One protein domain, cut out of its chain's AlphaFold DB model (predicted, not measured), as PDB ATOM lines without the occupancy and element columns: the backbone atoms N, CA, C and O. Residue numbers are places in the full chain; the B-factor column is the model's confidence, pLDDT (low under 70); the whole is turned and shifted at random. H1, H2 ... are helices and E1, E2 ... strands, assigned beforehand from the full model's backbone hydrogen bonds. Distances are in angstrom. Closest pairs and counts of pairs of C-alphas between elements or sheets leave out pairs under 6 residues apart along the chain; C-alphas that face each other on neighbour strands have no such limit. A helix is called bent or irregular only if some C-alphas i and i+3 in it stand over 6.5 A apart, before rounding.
ATOM      1  N   VAL A 139      15.804  64.519 -15.830       86.81
ATOM      2  CA  VAL A 139      16.437  65.415 -14.849       86.81
ATOM      3  C   VAL A 139      17.592  64.666 -14.195       86.81
ATOM      4  O   VAL A 139      17.372  63.769 -13.383       86.81
ATOM      5  N   SER A 140      18.823  65.020 -14.552       88.31
ATOM      6  CA  SER A 140      20.043  64.427 -13.993       88.31
ATOM      7  C   SER A 140      20.438  65.060 -12.663       88.31
ATOM      8  O   SER A 140      21.057  64.411 -11.824       88.31
ATOM      9  N   SER A 141      20.094  66.331 -12.455       91.62
ATOM     10  CA  SER A 141      20.335  67.015 -11.189       91.62
ATOM     11  C   SER A 141      19.353  68.151 -10.948       91.62
ATOM     12  O   SER A 141      18.770  68.710 -11.876       91.62
ATOM     13  N   ILE A 142      19.188  68.510  -9.682       94.94
ATOM     14  CA  ILE A 142      18.520  69.741  -9.272       94.94
ATOM     15  C   ILE A 142      19.362  70.422  -8.201       94.94
ATOM     16  O   ILE A 142      19.819  69.758  -7.273       94.94
ATOM     17  N   SER A 143      19.585  71.726  -8.322       95.75
ATOM     18  CA  SER A 143      20.185  72.523  -7.262       95.75
ATOM     19  C   SER A 143      19.199  73.519  -6.679       95.75
ATOM     20  O   SER A 143      18.328  74.052  -7.371       95.75
ATOM     21  N   PHE A 144      19.339  73.743  -5.380       96.69
ATOM     22  CA  PHE A 144      18.576  74.708  -4.612       96.69
ATOM     23  C   PHE A 144      19.557  75.695  -4.005       96.69
ATOM     24  O   PHE A 144      20.469  75.307  -3.274       96.69
ATOM     25  N   THR A 145      19.366  76.969  -4.313       96.88
ATOM     26  CA  THR A 145      20.153  78.063  -3.761       96.88
ATOM     27  C   THR A 145      19.327  78.775  -2.699       96.88
ATOM     28  O   THR A 145      18.185  79.164  -2.949       96.88
ATOM     29  N   ILE A 146      19.919  78.970  -1.527       95.62
ATOM     30  CA  ILE A 146      19.375  79.788  -0.444       95.62
ATOM     31  C   ILE A 146      20.416  80.860  -0.152       95.62
ATOM     32  O   ILE A 146      21.614  80.580  -0.118       95.62
ATOM     33  N   SER A 147      19.983  82.100   0.027       93.31
ATOM     34  CA  SER A 147      20.907  83.190   0.312       93.31
ATOM     35  C   SER A 147      20.322  84.210   1.263       93.31
ATOM     36  O   SER A 147      19.109  84.444   1.276       93.31
ATOM     37  N   GLU A 148      21.205  84.832   2.034       93.44
ATOM     38  CA  GLU A 148      20.890  85.850   3.022       93.44
ATOM     39  C   GLU A 148      22.017  86.876   3.118       93.44
ATOM     40  O   GLU A 148      23.183  86.563   2.890       93.44
ATOM     41  N   ASP A 149      21.642  88.128   3.358       92.94
ATOM     42  CA  ASP A 149      22.585  89.231   3.504       92.94
ATOM     43  C   ASP A 149      22.855  89.424   4.998       92.94
ATOM     44  O   ASP A 149      21.937  89.256   5.804       92.94
ATOM     45  N   THR A 150      24.086  89.774   5.368       93.50
ATOM     46  CA  THR A 150      24.400  90.142   6.752       93.50
ATOM     47  C   THR A 150      23.532  91.314   7.182       93.50
ATOM     48  O   THR A 150      23.390  92.301   6.458       93.50
ATOM     49  N   SER A 151      22.954  91.204   8.376       89.38
ATOM     50  CA  SER A 151      22.240  92.318   9.007       89.38
ATOM     51  C   SER A 151      23.225  93.372   9.508       89.38
ATOM     52  O   SER A 151      22.877  94.543   9.659       89.38
ATOM     53  N   VAL A 152      24.463  92.945   9.761       89.88
ATOM     54  CA  VAL A 152      25.581  93.807  10.121       89.88
ATOM     55  C   VAL A 152      26.258  94.348   8.859       89.88
ATOM     56  O   VAL A 152      26.542  93.608   7.915       89.88
ATOM     57  N   GLU A 153      26.560  95.646   8.866       90.25
ATOM     58  CA  GLU A 153      27.279  96.341   7.799       90.25
ATOM     59  C   GLU A 153      28.457  97.121   8.391       90.25
ATOM     60  O   GLU A 153      28.350  97.706   9.470       90.25
ATOM     61  N   ILE A 154      29.579  97.157   7.676       88.25
ATOM     62  CA  ILE A 154      30.757  97.950   8.052       88.25
ATOM     63  C   ILE A 154      30.893  99.139   7.109       88.25
ATOM     64  O   ILE A 154      30.814  98.983   5.894       88.25
ATOM     65  N   GLY A 155      31.116 100.337   7.639       84.81
ATOM     66  CA  GLY A 155      31.211 101.531   6.807       84.81
ATOM     67  C   GLY A 155      31.667 102.771   7.569       84.81
ATOM     68  O   GLY A 155      31.709 102.762   8.798       84.81
ATOM     69  N   PRO A 156      31.981 103.859   6.847       77.38
ATOM     70  CA  PRO A 156      32.509 105.094   7.433       77.38
ATOM     71  C   PRO A 156      31.540 105.785   8.401       77.38
ATOM     72  O   PRO A 156      31.964 106.622   9.189       77.38
ATOM     73  N   PHE A 157      30.253 105.431   8.362       74.75
ATOM     74  CA  PHE A 157      29.205 105.994   9.216       74.75
ATOM     75  C   PHE A 157      28.733 105.029  10.314       74.75
ATOM     76  O   PHE A 157      27.733 105.294  10.976       74.75
ATOM     77  N   VAL A 158      29.441 103.908  10.509       66.31
ATOM     78  CA  VAL A 158      29.093 102.862  11.478       66.31
ATOM     79  C   VAL A 158      30.284 102.624  12.416       66.31
ATOM     80  O   VAL A 158      30.987 101.624  12.324       66.31
ATOM     81  N   GLU A 159      30.546 103.582  13.308       64.44
ATOM     82  CA  GLU A 159      31.762 103.599  14.145       64.44
ATOM     83  C   GLU A 159      31.799 102.514  15.238       64.44
ATOM     84  O   GLU A 159      32.876 102.150  15.705       64.44
ATOM     85  N   SER A 160      30.643 101.982  15.655       75.75
ATOM     86  CA  SER A 160      30.546 100.990  16.738       75.75
ATOM     87  C   SER A 160      30.598  99.534  16.274       75.75
ATOM     88  O   SER A 160      30.648  98.647  17.120       75.75
ATOM     89  N   ILE A 161      30.536  99.281  14.964       81.62
ATOM     90  CA  ILE A 161      30.485  97.932  14.393       81.62
ATOM     91  C   ILE A 161      31.832  97.613  13.757       81.62
ATOM     92  O   ILE A 161      32.345  98.339  12.906       81.62
ATOM     93  N   THR A 162      32.404  96.493  14.169       85.56
ATOM     94  CA  THR A 162      33.714  96.029  13.738       85.56
ATOM     95  C   THR A 162      33.608  94.939  12.673       85.56
ATOM     96  O   THR A 162      32.569  94.319  12.446       85.56
ATOM     97  N   SER A 163      34.740  94.632  12.040       85.88
ATOM     98  CA  SER A 163      34.859  93.452  11.176       85.88
ATOM     99  C   SER A 163      34.647  92.130  11.927       85.88
ATOM    100  O   SER A 163      34.327  91.122  11.296       85.88
ATOM    101  N   SER A 164      34.822  92.124  13.255       88.62
ATOM    102  CA  SER A 164      34.522  90.966  14.098       88.62
ATOM    103  C   SER A 164      33.018  90.738  14.198       88.62
ATOM    104  O   SER A 164      32.577  89.611  14.002       88.62
ATOM    105  N   ASP A 165      32.238  91.802  14.403       90.44
ATOM    106  CA  ASP A 165      30.774  91.724  14.502       90.44
ATOM    107  C   ASP A 165      30.159  91.239  13.183       90.44
ATOM    108  O   ASP A 165      29.313  90.349  13.169       90.44
ATOM    109  N   LEU A 166      30.666  91.744  12.050       89.56
ATOM    110  CA  LEU A 166      30.271  91.260  10.724       89.56
ATOM    111  C   LEU A 166      30.574  89.764  10.550       89.56
ATOM    112  O   LEU A 166      29.788  89.022   9.964       89.56
ATOM    113  N   LYS A 167      31.729  89.302  11.047       92.25
ATOM    114  CA  LYS A 167      32.109  87.889  10.965       92.25
ATOM    115  C   LYS A 167      31.216  87.008  11.839       92.25
ATOM    116  O   LYS A 167      30.921  85.894  11.414       92.25
ATOM    117  N   GLU A 168      30.830  87.481  13.018       93.19
ATOM    118  CA  GLU A 168      29.940  86.764  13.932       93.19
ATOM    119  C   GLU A 168      28.527  86.635  13.349       93.19
ATOM    120  O   GLU A 168      28.003  85.523  13.274       93.19
ATOM    121  N   ASP A 169      27.967  87.730  12.822       94.19
ATOM    122  CA  ASP A 169      26.671  87.728  12.128       94.19
ATOM    123  C   ASP A 169      26.681  86.787  10.915       94.19
ATOM    124  O   ASP A 169      25.792  85.948  10.757       94.19
ATOM    125  N   ARG A 170      27.751  86.839  10.106       94.88
ATOM    126  CA  ARG A 170      27.947  85.898   8.998       94.88
ATOM    127  C   ARG A 170      27.902  84.448   9.464       94.88
ATOM    128  O   ARG A 170      27.244  83.646   8.810       94.88
ATOM    129  N   GLU A 171      28.644  84.080  10.509       94.62
ATOM    130  CA  GLU A 171      28.710  82.676  10.937       94.62
ATOM    131  C   GLU A 171      27.354  82.203  11.469       94.62
ATOM    132  O   GLU A 171      26.940  81.081  11.181       94.62
ATOM    133  N   HIS A 172      26.618  83.074  12.166       95.31
ATOM    134  CA  HIS A 172      25.257  82.787  12.615       95.31
ATOM    135  C   HIS A 172      24.305  82.529  11.435       95.31
ATOM    136  O   HIS A 172      23.609  81.509  11.408       95.31
ATOM    137  N   ILE A 173      24.309  83.408  10.428       94.75
ATOM    138  CA  ILE A 173      23.506  83.241   9.206       94.75
ATOM    139  C   ILE A 173      23.916  81.963   8.467       94.75
ATOM    140  O   ILE A 173      23.069  81.149   8.101       94.75
ATOM    141  N   LEU A 174      25.217  81.745   8.283       94.31
ATOM    142  CA  LEU A 174      25.747  80.572   7.596       94.31
ATOM    143  C   LEU A 174      25.338  79.273   8.300       94.31
ATOM    144  O   LEU A 174      24.991  78.298   7.636       94.31
ATOM    145  N   GLN A 175      25.301  79.266   9.633       93.06
ATOM    146  CA  GLN A 175      24.811  78.130  10.406       93.06
ATOM    147  C   GLN A 175      23.317  77.849  10.158       93.06
ATOM    148  O   GLN A 175      22.930  76.681  10.073       93.06
ATOM    149  N   ASP A 176      22.470  78.875  10.034       93.50
ATOM    150  CA  ASP A 176      21.049  78.695   9.698       93.50
ATOM    151  C   ASP A 176      20.859  78.179   8.262       93.50
ATOM    152  O   ASP A 176      20.131  77.207   8.027       93.50
ATOM    153  N   LEU A 177      21.590  78.756   7.304       94.12
ATOM    154  CA  LEU A 177      21.559  78.327   5.905       94.12
ATOM    155  C   LEU A 177      22.053  76.880   5.738       94.12
ATOM    156  O   LEU A 177      21.395  76.100   5.047       94.12
ATOM    157  N   ARG A 178      23.131  76.483   6.437       92.31
ATOM    158  CA  ARG A 178      23.615  75.088   6.519       92.31
ATOM    159  C   ARG A 178      22.512  74.134   6.960       92.31
ATOM    160  O   ARG A 178      22.277  73.115   6.315       92.31
ATOM    161  N   LYS A 179      21.798  74.467   8.043       91.81
ATOM    162  CA  LYS A 179      20.710  73.625   8.570       91.81
ATOM    163  C   LYS A 179      19.603  73.431   7.536       91.81
ATOM    164  O   LYS A 179      19.144  72.306   7.339       91.81
ATOM    165  N   LYS A 180      19.192  74.503   6.850       93.62
ATOM    166  CA  LYS A 180      18.171  74.439   5.788       93.62
ATOM    167  C   LYS A 180      18.639  73.590   4.608       93.62
ATOM    168  O   LYS A 180      17.903  72.715   4.160       93.62
ATOM    169  N   ALA A 181      19.868  73.806   4.154       92.38
ATOM    170  CA  ALA A 181      20.501  73.056   3.079       92.38
ATOM    171  C   ALA A 181      20.576  71.550   3.375       92.38
ATOM    172  O   ALA A 181      20.111  70.730   2.581       92.38
ATOM    173  N   TYR A 182      21.065  71.166   4.552       90.62
ATOM    174  CA  TYR A 182      21.083  69.761   4.962       90.62
ATOM    175  C   TYR A 182      19.670  69.186   5.086       90.62
ATOM    176  O   TYR A 182      19.433  68.057   4.660       90.62
ATOM    177  N   GLY A 183      18.702  69.971   5.568       90.94
ATOM    178  CA  GLY A 183      17.290  69.588   5.574       90.94
ATOM    179  C   GLY A 183      16.728  69.317   4.173       90.94
ATOM    180  O   GLY A 183      15.959  68.372   3.993       90.94
ATOM    181  N   ILE A 184      17.131  70.091   3.158       92.44
ATOM    182  CA  ILE A 184      16.788  69.814   1.756       92.44
ATOM    183  C   ILE A 184      17.395  68.477   1.331       92.44
ATOM    184  O   ILE A 184      16.652  67.600   0.890       92.44
ATOM    185  N   LEU A 185      18.703  68.284   1.520       90.62
ATOM    186  CA  LEU A 185      19.399  67.049   1.138       90.62
ATOM    187  C   LEU A 185      18.805  65.807   1.823       90.62
ATOM    188  O   LEU A 185      18.622  64.785   1.163       90.62
ATOM    189  N   MET A 186      18.378  65.909   3.087       89.31
ATOM    190  CA  MET A 186      17.696  64.829   3.825       89.31
ATOM    191  C   MET A 186      16.420  64.317   3.156       89.31
ATOM    192  O   MET A 186      16.003  63.189   3.411       89.31
ATOM    193  N   ASN A 187      15.777  65.106   2.296       89.38
ATOM    194  CA  ASN A 187      14.608  64.623   1.568       89.38
ATOM    195  C   ASN A 187      14.987  63.650   0.437       89.38
ATOM    196  O   ASN A 187      14.159  62.817   0.051       89.38
ATOM    197  N   PHE A 188      16.210  63.736  -0.089       86.56
ATOM    198  CA  PHE A 188      16.617  63.077  -1.333       86.56
ATOM    199  C   PHE A 188      17.746  62.059  -1.180       86.56
ATOM    200  O   PHE A 188      17.836  61.149  -2.002       86.56
ATOM    201  N   VAL A 189      18.572  62.201  -0.148       81.56
ATOM    202  CA  VAL A 189      19.703  61.316   0.147       81.56
ATOM    203  C   VAL A 189      19.241  60.198   1.095       81.56
ATOM    204  O   VAL A 189      18.349  60.412   1.923       81.56
ATOM    205  N   LEU A 190      19.796  58.989   0.956       79.44
ATOM    206  CA  LEU A 190      19.460  57.858   1.825       79.44
ATOM    207  C   LEU A 190      19.986  58.087   3.239       79.44
ATOM    208  O   LEU A 190      21.061  58.643   3.429       79.44
ATOM    209  N   ILE A 191      19.233  57.619   4.236       79.12
ATOM    210  CA  ILE A 191      19.584  57.810   5.648       79.12
ATOM    211  C   ILE A 191      20.927  57.163   6.012       79.12
ATOM    212  O   ILE A 191      21.648  57.698   6.844       79.12
ATOM    213  N   ASP A 192      21.274  56.056   5.353       78.31
ATOM    214  CA  ASP A 192      22.523  55.325   5.582       78.31
ATOM    215  C   ASP A 192      23.759  56.115   5.124       78.31
ATOM    216  O   ASP A 192      24.862  55.865   5.605       78.31
ATOM    217  N   ASP A 193      23.573  57.101   4.239       75.62
ATOM    218  CA  ASP A 193      24.644  57.980   3.777       75.62
ATOM    219  C   ASP A 193      24.858  59.179   4.715       75.62
ATOM    220  O   ASP A 193      25.852  59.890   4.577       75.62
ATOM    221  N   PHE A 194      23.961  59.415   5.683       75.25
ATOM    222  CA  PHE A 194      24.100  60.513   6.637       75.25
ATOM    223  C   PHE A 194      25.075  60.169   7.759       75.25
ATOM    224  O   PHE A 194      24.774  59.396   8.669       75.25
ATOM    225  N   ASP A 195      26.221  60.850   7.759       74.69
ATOM    226  CA  ASP A 195      27.113  60.875   8.915       74.69
ATOM    227  C   ASP A 195      26.631  61.907   9.945       74.69
ATOM    228  O   ASP A 195      26.966  63.089   9.880       74.69
ATOM    229  N   PHE A 196      25.842  61.445  10.919       75.44
ATOM    230  CA  PHE A 196      25.338  62.266  12.028       75.44
ATOM    231  C   PHE A 196      26.420  62.732  13.011       75.44
ATOM    232  O   PHE A 196      26.122  63.515  13.912       75.44
ATOM    233  N   SER A 197      27.648  62.226  12.885       77.50
ATOM    234  CA  SER A 197      28.761  62.561  13.774       77.50
ATOM    235  C   SER A 197      29.719  63.604  13.195       77.50
ATOM    236  O   SER A 197      30.549  64.132  13.934       77.50
ATOM    237  N   SER A 198      29.593  63.923  11.904       74.19
ATOM    238  CA  SER A 198      30.407  64.925  11.218       74.19
ATOM    239  C   SER A 198      29.733  66.298  11.207       74.19
ATOM    240  O   SER A 198      28.528  66.412  10.988       74.19
ATOM    241  N   ASP A 199      30.534  67.359  11.350       67.50
ATOM    242  CA  ASP A 199      30.084  68.747  11.158       67.50
ATOM    243  C   ASP A 199      29.650  69.018   9.703       67.50
ATOM    244  O   ASP A 199      28.811  69.881   9.427       67.50
ATOM    245  N   THR A 200      30.213  68.258   8.759       68.12
ATOM    246  CA  THR A 200      29.837  68.254   7.344       68.12
ATOM    247  C   THR A 200      29.375  66.852   6.951       68.12
ATOM    248  O   THR A 200      30.201  65.939   6.812       68.12
ATOM    249  N   PRO A 201      28.061  66.628   6.789       68.12
ATOM    250  CA  PRO A 201      27.569  65.334   6.358       68.12
ATOM    251  C   PRO A 201      28.089  65.047   4.948       68.12
ATOM    252  O   PRO A 201      28.165  65.937   4.097       68.12
ATOM    253  N   LYS A 202      28.464  63.795   4.698       69.69
ATOM    254  CA  LYS A 202      28.709  63.315   3.337       69.69
ATOM    255  C   LYS A 202      27.380  62.871   2.745       69.69
ATOM    256  O   LYS A 202      26.508  62.413   3.468       69.69
ATOM    257  N   PHE A 203      27.222  63.016   1.437       75.25
ATOM    258  CA  PHE A 203      25.995  62.635   0.746       75.25
ATOM    259  C   PHE A 203      26.372  61.868  -0.518       75.25
ATOM    260  O   PHE A 203      27.153  62.372  -1.323       75.25
ATOM    261  N   ALA A 204      25.834  60.663  -0.713       73.00
ATOM    262  CA  ALA A 204      26.196  59.839  -1.870       73.00
ATOM    263  C   ALA A 204      25.732  60.451  -3.202       73.00
ATOM    264  O   ALA A 204      26.451  60.402  -4.198       73.00
ATOM    265  N   ASN A 205      24.548  61.066  -3.213       77.81
ATOM    266  CA  ASN A 205      23.957  61.737  -4.373       77.81
ATOM    267  C   ASN A 205      23.667  63.224  -4.106       77.81
ATOM    268  O   ASN A 205      22.781  63.803  -4.736       77.81
ATOM    269  N   GLY A 206      24.394  63.840  -3.171       83.44
ATOM    270  CA  GLY A 206      24.229  65.242  -2.799       83.44
ATOM    271  C   GLY A 206      25.552  66.005  -2.782       83.44
ATOM    272  O   GLY A 206      26.595  65.444  -2.461       83.44
ATOM    273  N   LEU A 207      25.509  67.296  -3.098       86.31
ATOM    274  CA  LEU A 207      26.609  68.234  -2.876       86.31
ATOM    275  C   LEU A 207      26.118  69.459  -2.126       86.31
ATOM    276  O   LEU A 207      24.937  69.807  -2.165       86.31
ATOM    277  N   TYR A 208      27.069  70.108  -1.473       89.25
ATOM    278  CA  TYR A 208      26.872  71.294  -0.671       89.25
ATOM    279  C   TYR A 208      28.031  72.262  -0.923       89.25
ATOM    280  O   TYR A 208      29.192  71.876  -0.780       89.25
ATOM    281  N   GLU A 209      27.715  73.504  -1.284       89.75
ATOM    282  CA  GLU A 209      28.693  74.564  -1.530       89.75
ATOM    283  C   GLU A 209      28.285  75.877  -0.852       89.75
ATOM    284  O   GLU A 209      27.105  76.225  -0.771       89.75
ATOM    285  N   GLU A 210      29.285  76.628  -0.387       93.50
ATOM    286  CA  GLU A 210      29.123  77.922   0.281       93.50
ATOM    287  C   GLU A 210      29.855  79.006  -0.498       93.50
ATOM    288  O   GLU A 210      31.002  78.831  -0.919       93.50
ATOM    289  N   LYS A 211      29.224  80.169  -0.635       93.94
ATOM    290  CA  LYS A 211      29.823  81.338  -1.271       93.94
ATOM    291  C   LYS A 211      29.478  82.595  -0.491       93.94
ATOM    292  O   LYS A 211      28.317  82.859  -0.204       93.94
ATOM    293  N   ILE A 212      30.493  83.398  -0.195       94.44
ATOM    294  CA  ILE A 212      30.341  84.686   0.486       94.44
ATOM    295  C   ILE A 212      30.832  85.776  -0.460       94.44
ATOM    296  O   ILE A 212      31.977  85.742  -0.918       94.44
ATOM    297  N   ILE A 213      29.965  86.736  -0.774       93.50
ATOM    298  CA  ILE A 213      30.260  87.833  -1.698       93.50
ATOM    299  C   ILE A 213      30.030  89.155  -0.975       93.50
ATOM    300  O   ILE A 213      28.947  89.398  -0.455       93.50
ATOM    301  N   LYS A 214      31.023  90.044  -0.988       92.31
ATOM    302  CA  LYS A 214      30.853  91.412  -0.483       92.31
ATOM    303  C   LYS A 214      29.954  92.216  -1.418       92.31
ATOM    304  O   LYS A 214      30.150  92.193  -2.634       92.31
ATOM    305  N   LYS A 215      29.007  92.952  -0.849       90.62
ATOM    306  CA  LYS A 215      28.094  93.851  -1.554       90.62
ATOM    307  C   LYS A 215      28.083  95.227  -0.904       90.62
ATOM    308  O   LYS A 215      28.507  95.391   0.236       90.62
ATOM    309  N   SER A 216      27.601  96.212  -1.654       88.50
ATOM    310  CA  SER A 216      27.278  97.526  -1.104       88.50
ATOM    311  C   SER A 216      26.171  97.386  -0.063       88.50
ATOM    312  O   SER A 216      25.155  96.746  -0.341       88.50
ATOM    313  N   GLY A 217      26.397  97.965   1.112       84.38
ATOM    314  CA  GLY A 217      25.411  98.028   2.184       84.38
ATOM    315  C   GLY A 217      24.370  99.127   1.960       84.38
ATOM    316  O   GLY A 217      24.266  99.725   0.886       84.38
ATOM    317  N   SER A 218      23.591  99.390   3.001       84.06
ATOM    318  CA  SER A 218      22.477 100.338   3.016       84.06
ATOM    319  C   SER A 218      22.898 101.810   2.972       84.06
ATOM    320  O   SER A 218      22.119 102.661   2.539       84.06
ATOM    321  N   THR A 219      24.124 102.121   3.399       83.31
ATOM    322  CA  THR A 219      24.679 103.485   3.412       83.31
ATOM    323  C   THR A 219      25.857 103.626   2.455       83.31
ATOM    324  O   THR A 219      26.542 102.652   2.132       83.31
ATOM    325  N   ASP A 220      26.109 104.847   1.985       80.12
ATOM    326  CA  ASP A 220      27.174 105.086   1.012       80.12
ATOM    327  C   ASP A 220      28.553 104.732   1.593       80.12
ATOM    328  O   ASP A 220      28.906 105.122   2.710       80.12
ATOM    329  N   GLY A 221      29.314 103.929   0.852       82.38
ATOM    330  CA  GLY A 221      30.594 103.377   1.302       82.38
ATOM    331  C   GLY A 221      30.513 102.256   2.348       82.38
ATOM    332  O   GLY A 221      31.564 101.763   2.762       82.38
ATOM    333  N   SER A 222      29.317 101.829   2.772       88.19
ATOM    334  CA  SER A 222      29.166 100.639   3.619       88.19
ATOM    335  C   SER A 222      29.213  99.342   2.815       88.19
ATOM    336  O   SER A 222      28.905  99.300   1.620       88.19
ATOM    337  N   ILE A 223      29.627  98.270   3.483       89.12
ATOM    338  CA  ILE A 223      29.784  96.933   2.924       89.12
ATOM    339  C   ILE A 223      29.013  95.951   3.804       89.12
ATOM    340  O   ILE A 223      29.219  95.902   5.018       89.12
ATOM    341  N   CYS A 224      28.186  95.133   3.164       92.06
ATOM    342  CA  CYS A 224      27.581  93.936   3.736       92.06
ATOM    343  C   CYS A 224      28.101  92.688   3.003       92.06
ATOM    344  O   CYS A 224      28.788  92.780   1.977       92.06
ATOM    345  N   GLU A 225      27.804  91.504   3.523       94.81
ATOM    346  CA  GLU A 225      28.143  90.238   2.875       94.81
ATOM    347  C   GLU A 225      26.862  89.489   2.496       94.81
ATOM    348  O   GLU A 225      25.982  89.272   3.318       94.81
ATOM    349  N   ASN A 226      26.762  89.067   1.237       93.94
ATOM    350  CA  ASN A 226      25.753  88.117   0.794       93.94
ATOM    351  C   ASN A 226      26.313  86.705   0.947       93.94
ATOM    352  O   ASN A 226      27.299  86.341   0.296       93.94
ATOM    353  N   ILE A 227      25.673  85.919   1.800       95.62
ATOM    354  CA  ILE A 227      26.001  84.525   2.050       95.62
ATOM    355  C   ILE A 227      25.035  83.682   1.234       95.62
ATOM    356  O   ILE A 227      23.817  83.824   1.331       95.62
ATOM    357  N   THR A 228      25.585  82.819   0.398       94.88
ATOM    358  CA  THR A 228      24.833  81.916  -0.461       94.88
ATOM    359  C   THR A 228      25.269  80.491  -0.178       94.88
ATOM    360  O   THR A 228      26.461  80.194  -0.124       94.88
ATOM    361  N   VAL A 229      24.286  79.615  -0.030       95.81
ATOM    362  CA  VAL A 229      24.468  78.178   0.103       95.81
ATOM    363  C   VAL A 229      23.733  77.504  -1.047       95.81
ATOM    364  O   VAL A 229      22.566  77.805  -1.311       95.81
ATOM    365  N   GLU A 230      24.414  76.597  -1.734       95.19
ATOM    366  CA  GLU A 230      23.843  75.793  -2.804       95.19
ATOM    367  C   GLU A 230      23.910  74.313  -2.439       95.19
ATOM    368  O   GLU A 230      24.957  73.790  -2.062       95.19
ATOM    369  N   THR A 231      22.777  73.630  -2.571       94.06
ATOM    370  CA  THR A 231      22.709  72.172  -2.465       94.06
ATOM    371  C   THR A 231      22.324  71.578  -3.792       94.06
ATOM    372  O   THR A 231      21.292  71.963  -4.342       94.06
ATOM    373  N   VAL A 232      23.095  70.610  -4.274       92.69
ATOM    374  CA  VAL A 232      22.805  69.877  -5.508       92.69
ATOM    375  C   VAL A 232      22.381  68.463  -5.146       92.69
ATOM    376  O   VAL A 232      23.022  67.817  -4.326       92.69
ATOM    377  N   VAL A 233      21.318  67.974  -5.769       90.75
ATOM    378  CA  VAL A 233      20.860  66.588  -5.689       90.75
ATOM    379  C   VAL A 233      21.017  65.966  -7.067       90.75
ATOM    380  O   VAL A 233      20.453  66.465  -8.045       90.75
ATOM    381  N   PHE A 234      21.762  64.872  -7.145       87.12
ATOM    382  CA  PHE A 234      21.917  64.072  -8.354       87.12
ATOM    383  C   PHE A 234      20.854  62.981  -8.428       87.12
ATOM    384  O   PHE A 234      20.475  62.398  -7.410       87.12
ATOM    385  N   CYS A 235      20.388  62.716  -9.648       82.12
ATOM    386  CA  CYS A 235      19.339  61.745  -9.960       82.12
ATOM    387  C   CYS A 235      18.141  61.854  -8.996       82.12
ATOM    388  O   CYS A 235      17.802  60.884  -8.311       82.12
ATOM    389  N   PRO A 236      17.531  63.048  -8.869       83.06
ATOM    390  CA  PRO A 236      16.535  63.283  -7.839       83.06
ATOM    391  C   PRO A 236      15.256  62.468  -8.080       83.06
ATOM    392  O   PRO A 236      14.770  62.346  -9.205       83.06
ATOM    393  N   ASP A 237      14.636  61.980  -6.999       83.81
ATOM    394  CA  ASP A 237      13.272  61.445  -7.064       83.81
ATOM    395  C   ASP A 237      12.290  62.587  -7.361       83.81
ATOM    396  O   ASP A 237      11.936  63.384  -6.484       83.81
ATOM    397  N   MET A 238      11.817  62.643  -8.607       81.62
ATOM    398  CA  MET A 238      10.938  63.708  -9.084       81.62
ATOM    399  C   MET A 238       9.619  63.817  -8.310       81.62
ATOM    400  O   MET A 238       9.066  64.912  -8.212       81.62
ATOM    401  N   LYS A 239       9.122  62.739  -7.683       81.00
ATOM    402  CA  LYS A 239       7.930  62.832  -6.819       81.00
ATOM    403  C   LYS A 239       8.230  63.652  -5.568       81.00
ATOM    404  O   LYS A 239       7.422  64.493  -5.172       81.00
ATOM    405  N   LYS A 240       9.397  63.433  -4.957       87.69
ATOM    406  CA  LYS A 240       9.844  64.204  -3.791       87.69
ATOM    407  C   LYS A 240      10.192  65.641  -4.167       87.69
ATOM    408  O   LYS A 240       9.866  66.542  -3.396       87.69
ATOM    409  N   VAL A 241      10.785  65.853  -5.347       87.38
ATOM    410  CA  VAL A 241      11.092  67.196  -5.868       87.38
ATOM    411  C   VAL A 241       9.805  67.989  -6.016       87.38
ATOM    412  O   VAL A 241       9.670  69.039  -5.398       87.38
ATOM    413  N   ASN A 242       8.819  67.448  -6.736       81.12
ATOM    414  CA  ASN A 242       7.542  68.123  -6.958       81.12
ATOM    415  C   ASN A 242       6.829  68.450  -5.637       81.12
ATOM    416  O   ASN A 242       6.303  69.548  -5.477       81.12
ATOM    417  N   ARG A 243       6.869  67.541  -4.654       83.94
ATOM    418  CA  ARG A 243       6.331  67.800  -3.309       83.94
ATOM    419  C   ARG A 243       7.017  68.991  -2.627       83.94
ATOM    420  O   ARG A 243       6.340  69.836  -2.052       83.94
ATOM    421  N   LEU A 244       8.348  69.071  -2.681       91.50
ATOM    422  CA  LEU A 244       9.099  70.184  -2.089       91.50
ATOM    423  C   LEU A 244       8.795  71.506  -2.804       91.50
ATOM    424  O   LEU A 244       8.516  72.509  -2.144       91.50
ATOM    425  N   LEU A 245       8.815  71.497  -4.139       87.00
ATOM    426  CA  LEU A 245       8.592  72.683  -4.965       87.00
ATOM    427  C   LEU A 245       7.180  73.263  -4.802       87.00
ATOM    428  O   LEU A 245       7.011  74.479  -4.772       87.00
ATOM    429  N   ASN A 246       6.168  72.418  -4.621       80.75
ATOM    430  CA  ASN A 246       4.795  72.892  -4.446       80.75
ATOM    431  C   ASN A 246       4.566  73.539  -3.073       80.75
ATOM    432  O   ASN A 246       3.902  74.579  -2.978       80.75
ATOM    433  N   ASP A 247       5.151  72.960  -2.021       82.19
ATOM    434  CA  ASP A 247       4.701  73.213  -0.651       82.19
ATOM    435  C   ASP A 247       5.718  73.948   0.236       82.19
ATOM    436  O   ASP A 247       5.364  74.369   1.344       82.19
ATOM    437  N   ARG A 248       6.998  74.026  -0.160       88.44
ATOM    438  CA  ARG A 248       8.089  74.383   0.769       88.44
ATOM    439  C   ARG A 248       9.088  75.427   0.270       88.44
ATOM    440  O   ARG A 248       9.932  75.815   1.073       88.44
ATOM    441  N   ILE A 249       8.978  75.949  -0.959       88.19
ATOM    442  CA  ILE A 249       9.930  76.946  -1.507       88.19
ATOM    443  C   ILE A 249      10.123  78.137  -0.559       88.19
ATOM    444  O   ILE A 249      11.249  78.449  -0.175       88.19
ATOM    445  N   LYS A 250       9.026  78.764  -0.117       87.69
ATOM    446  CA  LYS A 250       9.082  79.937   0.767       87.69
ATOM    447  C   LYS A 250       9.555  79.623   2.179       87.69
ATOM    448  O   LYS A 250      10.320  80.399   2.741       87.69
ATOM    449  N   VAL A 251       9.136  78.489   2.742       88.25
ATOM    450  CA  VAL A 251       9.557  78.056   4.090       88.25
ATOM    451  C   VAL A 251      11.063  77.796   4.134       88.25
ATOM    452  O   VAL A 251      11.715  78.115   5.121       88.25
ATOM    453  N   LEU A 252      11.617  77.251   3.051       88.50
ATOM    454  CA  LEU A 252      13.046  76.986   2.903       88.50
ATOM    455  C   LEU A 252      13.841  78.208   2.423       88.50
ATOM    456  O   LEU A 252      15.055  78.119   2.282       88.50
ATOM    457  N   SER A 253      13.172  79.341   2.178       89.88
ATOM    458  CA  SER A 253      13.786  80.582   1.688       89.88
ATOM    459  C   SER A 253      14.585  80.406   0.387       89.88
ATOM    460  O   SER A 253      15.565  81.115   0.159       89.88
ATOM    461  N   ILE A 254      14.172  79.470  -0.471       94.06
ATOM    462  CA  ILE A 254      14.861  79.184  -1.734       94.06
ATOM    463  C   ILE A 254      14.769  80.420  -2.633       94.06
ATOM    464  O   ILE A 254      13.680  80.936  -2.882       94.06
ATOM    465  N   SER A 255      15.922  80.890  -3.102       93.19
ATOM    466  CA  SER A 255      16.066  82.090  -3.931       93.19
ATOM    467  C   SER A 255      16.407  81.781  -5.390       93.19
ATOM    468  O   SER A 255      16.267  82.652  -6.249       93.19
ATOM    469  N   SER A 256      16.860  80.560  -5.677       96.00
ATOM    470  CA  SER A 256      17.150  80.088  -7.031       96.00
ATOM    471  C   SER A 256      17.061  78.564  -7.106       96.00
ATOM    472  O   SER A 256      17.365  77.871  -6.133       96.00
ATOM    473  N   ILE A 257      16.651  78.047  -8.265       96.94
ATOM    474  CA  ILE A 257      16.606  76.609  -8.563       96.94
ATOM    475  C   ILE A 257      17.277  76.372  -9.911       96.94
ATOM    476  O   ILE A 257      16.956  77.060 -10.879       96.94
ATOM    477  N   CYS A 258      18.162  75.382  -9.996       96.94
ATOM    478  CA  CYS A 258      18.772  74.958 -11.252       96.94
ATOM    479  C   CYS A 258      18.406  73.515 -11.576       96.94
ATOM    480  O   CYS A 258      18.634  72.627 -10.765       96.94
ATOM    481  N   PHE A 259      17.879  73.267 -12.770       95.06
ATOM    482  CA  PHE A 259      17.655  71.919 -13.283       95.06
ATOM    483  C   PHE A 259      18.775  71.546 -14.244       95.06
ATOM    484  O   PHE A 259      19.012  72.258 -15.217       95.06
ATOM    485  N   GLY A 260      19.446  70.427 -13.989       94.00
ATOM    486  CA  GLY A 260      20.322  69.766 -14.946       94.00
ATOM    487  C   GLY A 260      19.534  68.715 -15.715       94.00
ATOM    488  O   GLY A 260      19.003  67.776 -15.120       94.00
ATOM    489  N   PHE A 261      19.458  68.879 -17.029       89.94
ATOM    490  CA  PHE A 261      18.787  67.959 -17.929       89.94
ATOM    491  C   PHE A 261      19.796  67.132 -18.711       89.94
ATOM    492  O   PHE A 261      20.714  67.689 -19.316       89.94
ATOM    493  N   SER A 262      19.574  65.823 -18.753       86.12
ATOM    494  CA  SER A 262      20.239  64.922 -19.682       86.12
ATOM    495  C   SER A 262      19.278  64.562 -20.816       86.12
ATOM    496  O   SER A 262      18.052  64.534 -20.659       86.12
ATOM    497  N   LEU A 263      19.842  64.355 -22.001       81.81
ATOM    498  CA  LEU A 263      19.098  64.119 -23.229       81.81
ATOM    499  C   LEU A 263      19.488  62.764 -23.807       81.81
ATOM    500  O   LEU A 263      20.681  62.475 -23.886       81.81
ATOM    501  N   PRO A 264      18.525  61.970 -24.306       66.81
ATOM    502  CA  PRO A 264      18.864  60.851 -25.162       66.81
ATOM    503  C   PRO A 264      19.472  61.407 -26.454       66.81
ATOM    504  O   PRO A 264      18.871  62.221 -27.174       66.81
ATOM    505  N   VAL A 265      20.701  60.993 -26.729       65.19
ATOM    506  CA  VAL A 265      21.425  61.375 -27.937       65.19
ATOM    507  C   VAL A 265      21.321  60.223 -28.927       65.19
ATOM    508  O   VAL A 265      21.506  59.069 -28.550       65.19
ATOM    509  N   LYS A 266      20.951  60.517 -30.176       62.16
ATOM    510  CA  LYS A 266      20.970  59.516 -31.250       62.16
ATOM    511  C   LYS A 266      22.418  59.282 -31.680       62.16
ATOM    512  O   LYS A 266      23.246  60.175 -31.509       62.16
ATOM    513  N   ASP A 267      22.702  58.124 -32.272       51.56
ATOM    514  CA  ASP A 267      24.036  57.799 -32.790       51.56
ATOM    515  C   ASP A 267      24.600  58.943 -33.655       51.56
ATOM    516  O   ASP A 267      24.070  59.249 -34.725       51.56
ATOM    517  N   GLY A 268      25.681  59.573 -33.176       60.44
ATOM    518  CA  GLY A 268      26.435  60.611 -33.886       60.44
ATOM    519  C   GLY A 268      26.117  62.070 -33.534       60.44
ATOM    520  O   GLY A 268      26.862  62.939 -33.975       60.44
ATOM    521  N   GLU A 269      25.081  62.360 -32.743       68.25
ATOM    522  CA  GLU A 269      24.853  63.711 -32.198       68.25
ATOM    523  C   GLU A 269      25.589  63.888 -30.858       68.25
ATOM    524  O   GLU A 269      25.918  62.914 -30.182       68.25
ATOM    525  N   SER A 270      25.831  65.133 -30.441       79.12
ATOM    526  CA  SER A 270      26.274  65.459 -29.075       79.12
ATOM    527  C   SER A 270      25.265  66.359 -28.354       79.12
ATOM    528  O   SER A 270      24.565  67.166 -28.973       79.12
ATOM    529  N   ILE A 271      25.201  66.280 -27.018       80.94
ATOM    530  CA  ILE A 271      24.385  67.214 -26.214       80.94
ATOM    531  C   ILE A 271      24.856  68.650 -26.432       80.94
ATOM    532  O   ILE A 271      24.034  69.564 -26.487       80.94
ATOM    533  N   LEU A 272      26.156  68.847 -26.647       84.12
ATOM    534  CA  LEU A 272      26.724  70.147 -26.972       84.12
ATOM    535  C   LEU A 272      26.119  70.746 -28.254       84.12
ATOM    536  O   LEU A 272      25.847  71.944 -28.293       84.12
ATOM    537  N   GLU A 273      25.877  69.949 -29.297       85.44
ATOM    538  CA  GLU A 273      25.230  70.416 -30.532       85.44
ATOM    539  C   GLU A 273      23.764  70.788 -30.314       85.44
ATOM    540  O   GLU A 273      23.343  71.876 -30.718       85.44
ATOM    541  N   LYS A 274      23.000  69.950 -29.600       84.25
ATOM    542  CA  LYS A 274      21.616  70.285 -29.215       84.25
ATOM    543  C   LYS A 274      21.559  71.537 -28.344       84.25
ATOM    544  O   LYS A 274      20.705  72.399 -28.546       84.25
ATOM    545  N   GLY A 275      22.495  71.677 -27.412       87.00
ATOM    546  CA  GLY A 275      22.632  72.858 -26.574       87.00
ATOM    547  C   GLY A 275      22.937  74.110 -27.395       87.00
ATOM    548  O   GLY A 275      22.277  75.130 -27.210       87.00
ATOM    549  N   LYS A 276      23.870  74.045 -28.355       89.25
ATOM    550  CA  LYS A 276      24.142  75.170 -29.272       89.25
ATOM    551  C   LYS A 276      22.874  75.617 -29.997       89.25
ATOM    552  O   LYS A 276      22.620  76.816 -30.079       89.25
ATOM    553  N   HIS A 277      22.056  74.671 -30.457       89.38
ATOM    554  CA  HIS A 277      20.770  74.982 -31.075       89.38
ATOM    555  C   HIS A 277      19.788  75.656 -30.098       89.38
ATOM    556  O   HIS A 277      19.123  76.625 -30.466       89.38
ATOM    557  N   CYS A 278      19.751  75.218 -28.835       91.50
ATOM    558  CA  CYS A 278      18.957  75.871 -27.789       91.50
ATOM    559  C   CYS A 278      19.408  77.318 -27.546       91.50
ATOM    560  O   CYS A 278      18.568  78.209 -27.460       91.50
ATOM    561  N   VAL A 279      20.721  77.576 -27.472       92.31
ATOM    562  CA  VAL A 279      21.262  78.941 -27.310       92.31
ATOM    563  C   VAL A 279      20.941  79.809 -28.517       92.31
ATOM    564  O   VAL A 279      20.590  80.970 -28.335       92.31
ATOM    565  N   GLN A 280      21.007  79.265 -29.733       93.56
ATOM    566  CA  GLN A 280      20.622  80.003 -30.933       93.56
ATOM    567  C   GLN A 280      19.147  80.426 -30.877       93.56
ATOM    568  O   GLN A 280      18.841  81.604 -31.019       93.56
ATOM    569  N   LYS A 281      18.238  79.501 -30.543       94.31
ATOM    570  CA  LYS A 281      16.819  79.829 -30.326       94.31
ATOM    571  C   LYS A 281      16.603  80.841 -29.204       94.31
ATOM    572  O   LYS A 281      15.702  81.673 -29.294       94.31
ATOM    573  N   LEU A 282      17.416  80.769 -28.150       94.62
ATOM    574  CA  LEU A 282      17.387  81.732 -27.055       94.62
ATOM    575  C   LEU A 282      17.760  83.136 -27.552       94.62
ATOM    576  O   LEU A 282      17.062  84.087 -27.219       94.62
ATOM    577  N   GLN A 283      18.805  83.253 -28.379       94.94
ATOM    578  CA  GLN A 283      19.233  84.511 -29.006       94.94
ATOM    579  C   GLN A 283      18.188  85.074 -29.976       94.94
ATOM    580  O   GLN A 283      18.012  86.288 -30.038       94.94
ATOM    581  N   ASP A 284      17.485  84.208 -30.707       94.88
ATOM    582  CA  ASP A 284      16.451  84.626 -31.658       94.88
ATOM    583  C   ASP A 284      15.201  85.183 -30.953       94.88
ATOM    584  O   ASP A 284      14.516  86.055 -31.491       94.88
ATOM    585  N   LYS A 285      14.883  84.678 -29.750       94.81
ATOM    586  CA  LYS A 285      13.663  85.030 -29.003       94.81
ATOM    587  C   LYS A 285      13.870  86.068 -27.899       94.81
ATOM    588  O   LYS A 285      12.926  86.785 -27.574       94.81
ATOM    589  N   TYR A 286      15.061  86.140 -27.306       95.44
ATOM    590  CA  TYR A 286      15.325  86.932 -26.105       95.44
ATOM    591  C   TYR A 286      16.617  87.740 -26.214       95.44
ATOM    592  O   TYR A 286      17.608  87.315 -26.807       95.44
ATOM    593  N   THR A 287      16.642  88.889 -25.540       95.25
ATOM    594  CA  THR A 287      17.875  89.655 -25.340       95.25
ATOM    595  C   THR A 287      18.750  88.964 -24.297       95.25
ATOM    596  O   THR A 287      18.360  88.834 -23.136       95.25
ATOM    597  N   ILE A 288      19.960  88.559 -24.691       96.81
ATOM    598  CA  ILE A 288      20.962  88.032 -23.758       96.81
ATOM    599  C   ILE A 288      21.527  89.187 -22.921       96.81
ATOM    600  O   ILE A 288      22.120  90.120 -23.458       96.81
ATOM    601  N   LEU A 289      21.353  89.116 -21.601       95.94
ATOM    602  CA  LEU A 289      21.806  90.139 -20.656       95.94
ATOM    603  C   LEU A 289      23.276  89.976 -20.262       95.94
ATOM    604  O   LEU A 289      23.981  90.963 -20.065       95.94
ATOM    605  N   SER A 290      23.733  88.734 -20.109       95.88
ATOM    606  CA  SER A 290      25.114  88.407 -19.747       95.88
ATOM    607  C   SER A 290      25.455  86.966 -20.125       95.88
ATOM    608  O   SER A 290      24.562  86.151 -20.360       95.88
ATOM    609  N   TYR A 291      26.748  86.648 -20.167       95.06
ATOM    610  CA  TYR A 291      27.246  85.297 -20.404       95.06
ATOM    611  C   TYR A 291      28.537  85.047 -19.624       95.06
ATOM    612  O   TYR A 291      29.435  85.892 -19.632       95.06
ATOM    613  N   ASP A 292      28.652  83.863 -19.033       91.12
ATOM    614  CA  ASP A 292      29.914  83.295 -18.572       91.12
ATOM    615  C   ASP A 292      29.934  81.770 -18.778       91.12
ATOM    616  O   ASP A 292      28.926  81.151 -19.115       91.12
ATOM    617  N   ASN A 293      31.104  81.156 -18.620       85.69
ATOM    618  CA  ASN A 293      31.305  79.728 -18.871       85.69
ATOM    619  C   ASN A 293      30.725  78.804 -17.781       85.69
ATOM    620  O   ASN A 293      30.703  77.592 -17.985       85.69
ATOM    621  N   VAL A 294      30.284  79.347 -16.645       85.00
ATOM    622  CA  VAL A 294      29.723  78.602 -15.512       85.00
ATOM    623  C   VAL A 294      28.201  78.737 -15.466       85.00
ATOM    624  O   VAL A 294      27.509  77.719 -15.436       85.00
ATOM    625  N   GLU A 295      27.663  79.961 -15.468       87.50
ATOM    626  CA  GLU A 295      26.210  80.197 -15.423       87.50
ATOM    627  C   GLU A 295      25.557  80.195 -16.810       87.50
ATOM    628  O   GLU A 295      24.348  79.978 -16.914       87.50
ATOM    629  N   GLY A 296      26.339  80.359 -17.879       94.06
ATOM    630  CA  GLY A 296      25.847  80.343 -19.253       94.06
ATOM    631  C   GLY A 296      25.163  81.647 -19.661       94.06
ATOM    632  O   GLY A 296      25.456  82.720 -19.138       94.06
ATOM    633  N   ALA A 297      24.272  81.568 -20.649       96.56
ATOM    634  CA  ALA A 297      23.576  82.733 -21.188       96.56
ATOM    635  C   ALA A 297      22.395  83.123 -20.291       96.56
ATOM    636  O   ALA A 297      21.472  82.330 -20.103       96.56
ATOM    637  N   LYS A 298      22.408  84.353 -19.773       97.50
ATOM    638  CA  LYS A 298      21.342  84.908 -18.936       97.50
ATOM    639  C   LYS A 298      20.355  85.719 -19.766       97.50
ATOM    640  O   LYS A 298      20.762  86.614 -20.506       97.50
ATOM    641  N   ILE A 299      19.068  85.468 -19.566       96.75
ATOM    642  CA  ILE A 299      17.956  86.241 -20.123       96.75
ATOM    643  C   ILE A 299      17.013  86.716 -19.016       96.75
ATOM    644  O   ILE A 299      16.997  86.171 -17.910       96.75
ATOM    645  N   GLU A 300      16.214  87.728 -19.335       95.00
ATOM    646  CA  GLU A 300      15.081  88.168 -18.523       95.00
ATOM    647  C   GLU A 300      13.782  87.695 -19.170       95.00
ATOM    648  O   GLU A 300      13.511  87.943 -20.345       95.00
ATOM    649  N   LEU A 301      13.005  86.966 -18.381       90.56
ATOM    650  CA  LEU A 301      11.631  86.588 -18.649       90.56
ATOM    651  C   LEU A 301      10.699  87.654 -18.035       90.56
ATOM    652  O   LEU A 301      11.146  88.486 -17.240       90.56
ATOM    653  N   PRO A 302       9.402  87.665 -18.385       85.69
ATOM    654  CA  PRO A 302       8.459  88.610 -17.803       85.69
ATOM    655  C   PRO A 302       8.463  88.601 -16.266       85.69
ATOM    656  O   PRO A 302       8.680  87.573 -15.630       85.69
ATOM    657  N   GLU A 303       8.154  89.763 -15.685       84.06
ATOM    658  CA  GLU A 303       7.918  89.934 -14.246       84.06
ATOM    659  C   GLU A 303       9.132  89.666 -13.330       84.06
ATOM    660  O   GLU A 303       8.995  89.032 -12.282       84.06
ATOM    661  N   ASP A 304      10.309  90.194 -13.687       89.69
ATOM    662  CA  ASP A 304      11.559  90.114 -12.904       89.69
ATOM    663  C   ASP A 304      12.112  88.678 -12.702       89.69
ATOM    664  O   ASP A 304      12.913  88.438 -11.787       89.69
ATOM    665  N   LEU A 305      11.694  87.712 -13.533       93.75
ATOM    666  CA  LEU A 305      12.226  86.347 -13.547       93.75
ATOM    667  C   LEU A 305      13.421  86.260 -14.504       93.75
ATOM    668  O   LEU A 305      13.326  86.611 -15.672       93.75
ATOM    669  N   TYR A 306      14.549  85.742 -14.036       96.31
ATOM    670  CA  TYR A 306      15.742  85.517 -14.844       96.31
ATOM    671  C   TYR A 306      15.969  84.029 -15.063       96.31
ATOM    672  O   TYR A 306      15.835  83.228 -14.133       96.31
ATOM    673  N   LEU A 307      16.391  83.687 -16.278       96.75
ATOM    674  CA  LEU A 307      16.785  82.338 -16.656       96.75
ATOM    675  C   LEU A 307      18.226  82.352 -17.159       96.75
ATOM    676  O   LEU A 307      18.562  83.144 -18.037       96.75
ATOM    677  N   CYS A 308      19.062  81.463 -16.629       97.44
ATOM    678  CA  CYS A 308      20.387  81.192 -17.174       97.44
ATOM    679  C   CYS A 308      20.414  79.798 -17.808       97.44
ATOM    680  O   CYS A 308      20.025  78.816 -17.169       97.44
ATOM    681  N   LEU A 309      20.866  79.721 -19.060       97.00
ATOM    682  CA  LEU A 309      21.037  78.484 -19.815       97.00
ATOM    683  C   LEU A 309      22.534  78.195 -19.985       97.00
ATOM    684  O   LEU A 309      23.213  78.869 -20.764       97.00
ATOM    685  N   ALA A 310      23.035  77.175 -19.291       94.94
ATOM    686  CA  ALA A 310      24.403  76.684 -19.434       94.94
ATOM    687  C   ALA A 310      24.414  75.296 -20.075       94.94
ATOM    688  O   ALA A 310      23.547  74.467 -19.814       94.94
ATOM    689  N   ILE A 311      25.411  75.034 -20.914       91.50
ATOM    690  CA  ILE A 311      25.545  73.769 -21.641       91.50
ATOM    691  C   ILE A 311      26.924  73.201 -21.362       91.50
ATOM    692  O   ILE A 311      27.923  73.911 -21.472       91.50
ATOM    693  N   SER A 312      26.967  71.913 -21.049       86.12
ATOM    694  CA  SER A 312      28.194  71.126 -20.985       86.12
ATOM    695  C   SER A 312      28.068  69.872 -21.853       86.12
ATOM    696  O   SER A 312      27.074  69.693 -22.556       86.12
ATOM    697  N   GLU A 313      29.088  69.014 -21.830       81.88
ATOM    698  CA  GLU A 313      29.137  67.809 -22.672       81.88
ATOM    699  C   GLU A 313      27.981  66.841 -22.404       81.88
ATOM    700  O   GLU A 313      27.465  66.261 -23.353       81.88
ATOM    701  N   ASP A 314      27.535  66.741 -21.148       80.81
ATOM    702  CA  ASP A 314      26.555  65.727 -20.736       80.81
ATOM    703  C   ASP A 314      25.202  66.288 -20.271       80.81
ATOM    704  O   ASP A 314      24.236  65.536 -20.118       80.81
ATOM    705  N   ILE A 315      25.118  67.597 -20.004       88.50
ATOM    706  CA  ILE A 315      23.936  68.210 -19.388       88.50
ATOM    707  C   ILE A 315      23.655  69.617 -19.918       88.50
ATOM    708  O   ILE A 315      24.561  70.398 -20.214       88.50
ATOM    709  N   ILE A 316      22.370  69.963 -19.959       92.06
ATOM    710  CA  ILE A 316      21.891  71.335 -20.126       92.06
ATOM    711  C   ILE A 316      21.346  71.804 -18.782       92.06
ATOM    712  O   ILE A 316      20.419  71.207 -18.239       92.06
ATOM    713  N   LYS A 317      21.918  72.873 -18.239       95.12
ATOM    714  CA  LYS A 317      21.484  73.485 -16.986       95.12
ATOM    715  C   LYS A 317      20.567  74.667 -17.267       95.12
ATOM    716  O   LYS A 317      20.923  75.561 -18.030       95.12
ATOM    717  N   VAL A 318      19.418  74.688 -16.602       96.38
ATOM    718  CA  VAL A 318      18.468  75.802 -16.609       96.38
ATOM    719  C   VAL A 318      18.307  76.305 -15.183       96.38
ATOM    720  O   VAL A 318      17.687  75.640 -14.353       96.38
ATOM    721  N   LYS A 319      18.870  77.479 -14.897       97.19
ATOM    722  CA  LYS A 319      18.800  78.138 -13.589       97.19
ATOM    723  C   LYS A 319      17.755  79.242 -13.614       97.19
ATOM    724  O   LYS A 319      17.827  80.124 -14.461       97.19
ATOM    725  N   LEU A 320      16.827  79.214 -12.667       96.56
ATOM    726  CA  LEU A 320      15.858  80.275 -12.426       96.56
ATOM    727  C   LEU A 320      16.236  81.073 -11.185       96.56
ATOM    728  O   LEU A 320      16.587  80.506 -10.152       96.56
ATOM    729  N   SER A 321      16.096  82.391 -11.272       95.44
ATOM    730  CA  SER A 321      16.268  83.322 -10.154       95.44
ATOM    731  C   SER A 321      15.378  84.545 -10.352       95.44
ATOM    732  O   SER A 321      14.945  84.811 -11.468       95.44
ATOM    733  N   THR A 322      15.102  85.311  -9.303       94.06
ATOM    734  CA  THR A 322      14.359  86.578  -9.412       94.06
ATOM    735  C   THR A 322      15.212  87.757  -8.977       94.06
ATOM    736  O   THR A 322      16.198  87.599  -8.251       94.06
ATOM    737  N   LYS A 323      14.814  88.965  -9.386       88.69
ATOM    738  CA  LYS A 323      15.442  90.208  -8.912       88.69
ATOM    739  C   LYS A 323      15.402  90.322  -7.390       88.69
ATOM    740  O   LYS A 323      16.409  90.660  -6.768       88.69
ATOM    741  N   TYR A 324      14.248  90.021  -6.796       88.56
ATOM    742  CA  TYR A 324      14.061  90.018  -5.351       88.56
ATOM    743  C   TYR A 324      13.705  88.622  -4.843       88.56
ATOM    744  O   TYR A 324      12.797  87.970  -5.361       88.56
ATOM    745  N   ARG A 325      14.382  88.183  -3.772       85.88
ATOM    746  CA  ARG A 325      14.232  86.833  -3.192       85.88
ATOM    747  C   ARG A 325      12.779  86.486  -2.848       85.88
ATOM    748  O   ARG A 325      12.319  85.386  -3.126       85.88
ATOM    749  N   TRP A 326      12.034  87.440  -2.291       85.94
ATOM    750  CA  TRP A 326      10.650  87.235  -1.852       85.94
ATOM    751  C   TRP A 326       9.657  86.977  -3.000       85.94
ATOM    752  O   TRP A 326       8.573  86.460  -2.743       85.94
ATOM    753  N   GLN A 327      10.014  87.305  -4.249       90.88
ATOM    754  CA  GLN A 327       9.186  87.039  -5.432       90.88
ATOM    755  C   GLN A 327       9.318  85.591  -5.930       90.88
ATOM    756  O   GLN A 327       8.444  85.124  -6.660       90.88
ATOM    757  N   PHE A 328      10.395  84.888  -5.558       92.00
ATOM    758  CA  PHE A 328      10.821  83.665  -6.239       92.00
ATOM    759  C   PHE A 328       9.754  82.566  -6.248       92.00
ATOM    760  O   PHE A 328       9.467  82.023  -7.308       92.00
ATOM    761  N   GLU A 329       9.109  82.276  -5.111       88.62
ATOM    762  CA  GLU A 329       8.072  81.231  -5.043       88.62
ATOM    763  C   GLU A 329       6.937  81.475  -6.038       88.62
ATOM    764  O   GLU A 329       6.534  80.556  -6.748       88.62
ATOM    765  N   GLN A 330       6.414  82.702  -6.077       87.62
ATOM    766  CA  GLN A 330       5.288  83.035  -6.938       87.62
ATOM    767  C   GLN A 330       5.691  82.900  -8.409       87.62
ATOM    768  O   GLN A 330       5.054  82.162  -9.152       87.62
ATOM    769  N   LYS A 331       6.802  83.536  -8.803       88.69
ATOM    770  CA  LYS A 331       7.280  83.514 -10.195       88.69
ATOM    771  C   LYS A 331       7.666  82.117 -10.664       88.69
ATOM    772  O   LYS A 331       7.433  81.775 -11.816       88.69
ATOM    773  N   PHE A 332       8.222  81.300  -9.773       88.19
ATOM    774  CA  PHE A 332       8.541  79.912 -10.075       88.19
ATOM    775  C   PHE A 332       7.280  79.080 -10.346       88.19
ATOM    776  O   PHE A 332       7.276  78.276 -11.270       88.19
ATOM    777  N   LYS A 333       6.202  79.273  -9.572       84.81
ATOM    778  CA  LYS A 333       4.935  78.540  -9.760       84.81
ATOM    779  C   LYS A 333       4.225  78.897 -11.067       84.81
ATOM    780  O   LYS A 333       3.549  78.041 -11.629       84.81
ATOM    781  N   ASP A 334       4.420  80.119 -11.553       82.81
ATOM    782  CA  ASP A 334       3.825  80.608 -12.799       82.81
ATOM    783  C   ASP A 334       4.638  80.214 -14.052       82.81
ATOM    784  O   ASP A 334       4.203  80.470 -15.176       82.81
ATOM    785  N   PHE A 335       5.805  79.573 -13.890       85.69
ATOM    786  CA  PHE A 335       6.705  79.224 -14.991       85.69
ATOM    787  C   PHE A 335       7.042  77.727 -15.044       85.69
ATOM    788  O   PHE A 335       7.584  77.144 -14.104       85.69
ATOM    789  N   SER A 336       6.810  77.102 -16.200       86.94
ATOM    790  CA  SER A 336       7.148  75.694 -16.435       86.94
ATOM    791  C   SER A 336       8.514  75.540 -17.107       86.94
ATOM    792  O   SER A 336       8.654  75.666 -18.324       86.94
ATOM    793  N   VAL A 337       9.536  75.186 -16.317       88.69
ATOM    794  CA  VAL A 337      10.897  74.910 -16.831       88.69
ATOM    795  C   VAL A 337      10.892  73.798 -17.880       88.69
ATOM    796  O   VAL A 337      11.600  73.883 -18.880       88.69
ATOM    797  N   PHE A 338      10.083  72.757 -17.664       84.88
ATOM    798  CA  PHE A 338      10.013  71.592 -18.546       84.88
ATOM    799  C   PHE A 338       9.401  71.925 -19.908       84.88
ATOM    800  O   PHE A 338       9.855  71.403 -20.921       84.88
ATOM    801  N   GLU A 339       8.380  72.781 -19.951       83.88
ATOM    802  CA  GLU A 339       7.805  73.239 -21.221       83.88
ATOM    803  C   GLU A 339       8.784  74.146 -21.961       83.88
ATOM    804  O   GLU A 339       9.023  73.935 -23.148       83.88
ATOM    805  N   PHE A 340       9.429  75.068 -21.245       88.75
ATOM    806  CA  PHE A 340      10.411  75.979 -21.824       88.75
ATOM    807  C   PHE A 340      11.580  75.240 -22.484       88.75
ATOM    808  O   PHE A 340      11.930  75.501 -23.633       88.75
ATOM    809  N   ILE A 341      12.185  74.278 -21.783       89.12
ATOM    810  CA  ILE A 341      13.315  73.535 -22.346       89.12
ATOM    811  C   ILE A 341      12.876  72.619 -23.495       89.12
ATOM    812  O   ILE A 341      13.611  72.480 -24.470       89.12
ATOM    813  N   ARG A 342      11.663  72.046 -23.441       86.06
ATOM    814  CA  ARG A 342      11.091  71.285 -24.565       86.06
ATOM    815  C   ARG A 342      10.915  72.159 -25.803       86.06
ATOM    816  O   ARG A 342      11.249  71.699 -26.885       86.06
ATOM    817  N   GLU A 343      10.464  73.402 -25.645       88.19
ATOM    818  CA  GLU A 343      10.331  74.368 -26.742       88.19
ATOM    819  C   GLU A 343      11.689  74.756 -27.354       88.19
ATOM    820  O   GLU A 343      11.804  74.949 -28.565       88.19
ATOM    821  N   LEU A 344      12.742  74.861 -26.539       88.94
ATOM    822  CA  LEU A 344      14.094  75.097 -27.056       88.94
ATOM    823  C   LEU A 344      14.650  73.878 -27.807       88.94
ATOM    824  O   LEU A 344      15.375  74.037 -28.792       88.94
ATOM    825  N   LEU A 345      14.300  72.670 -27.365       85.00
ATOM    826  CA  LEU A 345      14.770  71.413 -27.949       85.00
ATOM    827  C   LEU A 345      13.981  70.962 -29.185       85.00
ATOM    828  O   LEU A 345      14.533  70.205 -29.985       85.00
ATOM    829  N   SER A 346      12.723  71.395 -29.337       80.25
ATOM    830  CA  SER A 346      11.875  71.163 -30.520       80.25
ATOM    831  C   SER A 346      12.244  72.108 -31.641       80.25
ATOM    832  O   SER A 346      12.707  71.676 -32.714       80.25
TER     833      SER A 346
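Overview. This is residues 139 to 346 of the 346 residues of a protein of Ruminococcus albus (UniProt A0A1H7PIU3). One large antiparallel sheet of eight strands curls like part of a barrel, with helices over the outside of the curl. The long helix H1 packs along E3 and E1 in one half, H3 covers E7 and E6 in the other, H4 and H5 sit between these regions, and H2 only grazes the sheet. The printed part has 208 residues, with five helices and eight strands in the order E1 H1 E2 E3 H2 E4 H3 E5 E6 E7 E8 H4 H5; its class is mixed, helices and strands. Across the sheet the order is E2 E3 E1 E4 E8 E7 E6 E5. The whole is compact, with a radius of gyration of the C-alphas of 19.0 A and spans of 65 by 45 by 29 A.

Along the chain. In sheet order, the strands are E2, residues 206 to 216, 32.5 A; E3, 223 to 234, 35.6 A; E1, 139 to 149, 30.7 A, from C-alpha 139 at (16.437, 65.415, -14.849); E4, 254 to 262, 23.5 A; E8, 316 to 322; E7, 305 to 311; E6, 296 to 301; and E5, 288 to 292. The helices are H1, residues 163 to 185, 32.2 A; H2, 238 to 247; H3, 271 to 285, 21.0 A; H4, 325 to 333; and H5, 337 to 345, ending with C-alpha 345 at (14.770, 71.413, -27.949). H4 is irregular: C-alphas 326 and 329 are 7.3 A apart.

Arrangement. The sheet is twisted, with edge strands E2 and E5. Backbone pairs within hydrogen-bond range include N 211 and O 228 for the hairpin E2 and E3, 2.8 A; N 144 and O 231 for E1 and E3, 2.8 A; N 143 and O 258 for E1 and E4, 2.8 A; and N 318 and O 259 for E8 and E4, 2.8 A. E5 E6 E7 E8 form a meander, each strand the antiparallel neighbour of the one before; N 308 and O 319 are 2.8 A apart. H1 runs along the strands at a height over the sheet of 8.7 A; its closest C-alphas to E3 are Ala 181 and Thr 231, 6.0 A. H3 touches H5, about perpendicular at 82 degrees, closest at C-alphas Cys 278 and Leu 344, 5.0 A. H4 lies over E8, on the same face as H5. Every O i to N i+4 pair is within hydrogen-bond range in H1, H2, H3 and H5, but 3 of 5 in H4.

Size, cuts and confidence. The C-alphas farthest apart are Ser 160 and Asp 267, 66.0 A. The printed part has no cut. The links E1 to H1 and H1 to E2 are long. Mean pLDDT of the printed part is 87.6; residues 158 to 159, 199 to 202 and 264 to 269 are under 70.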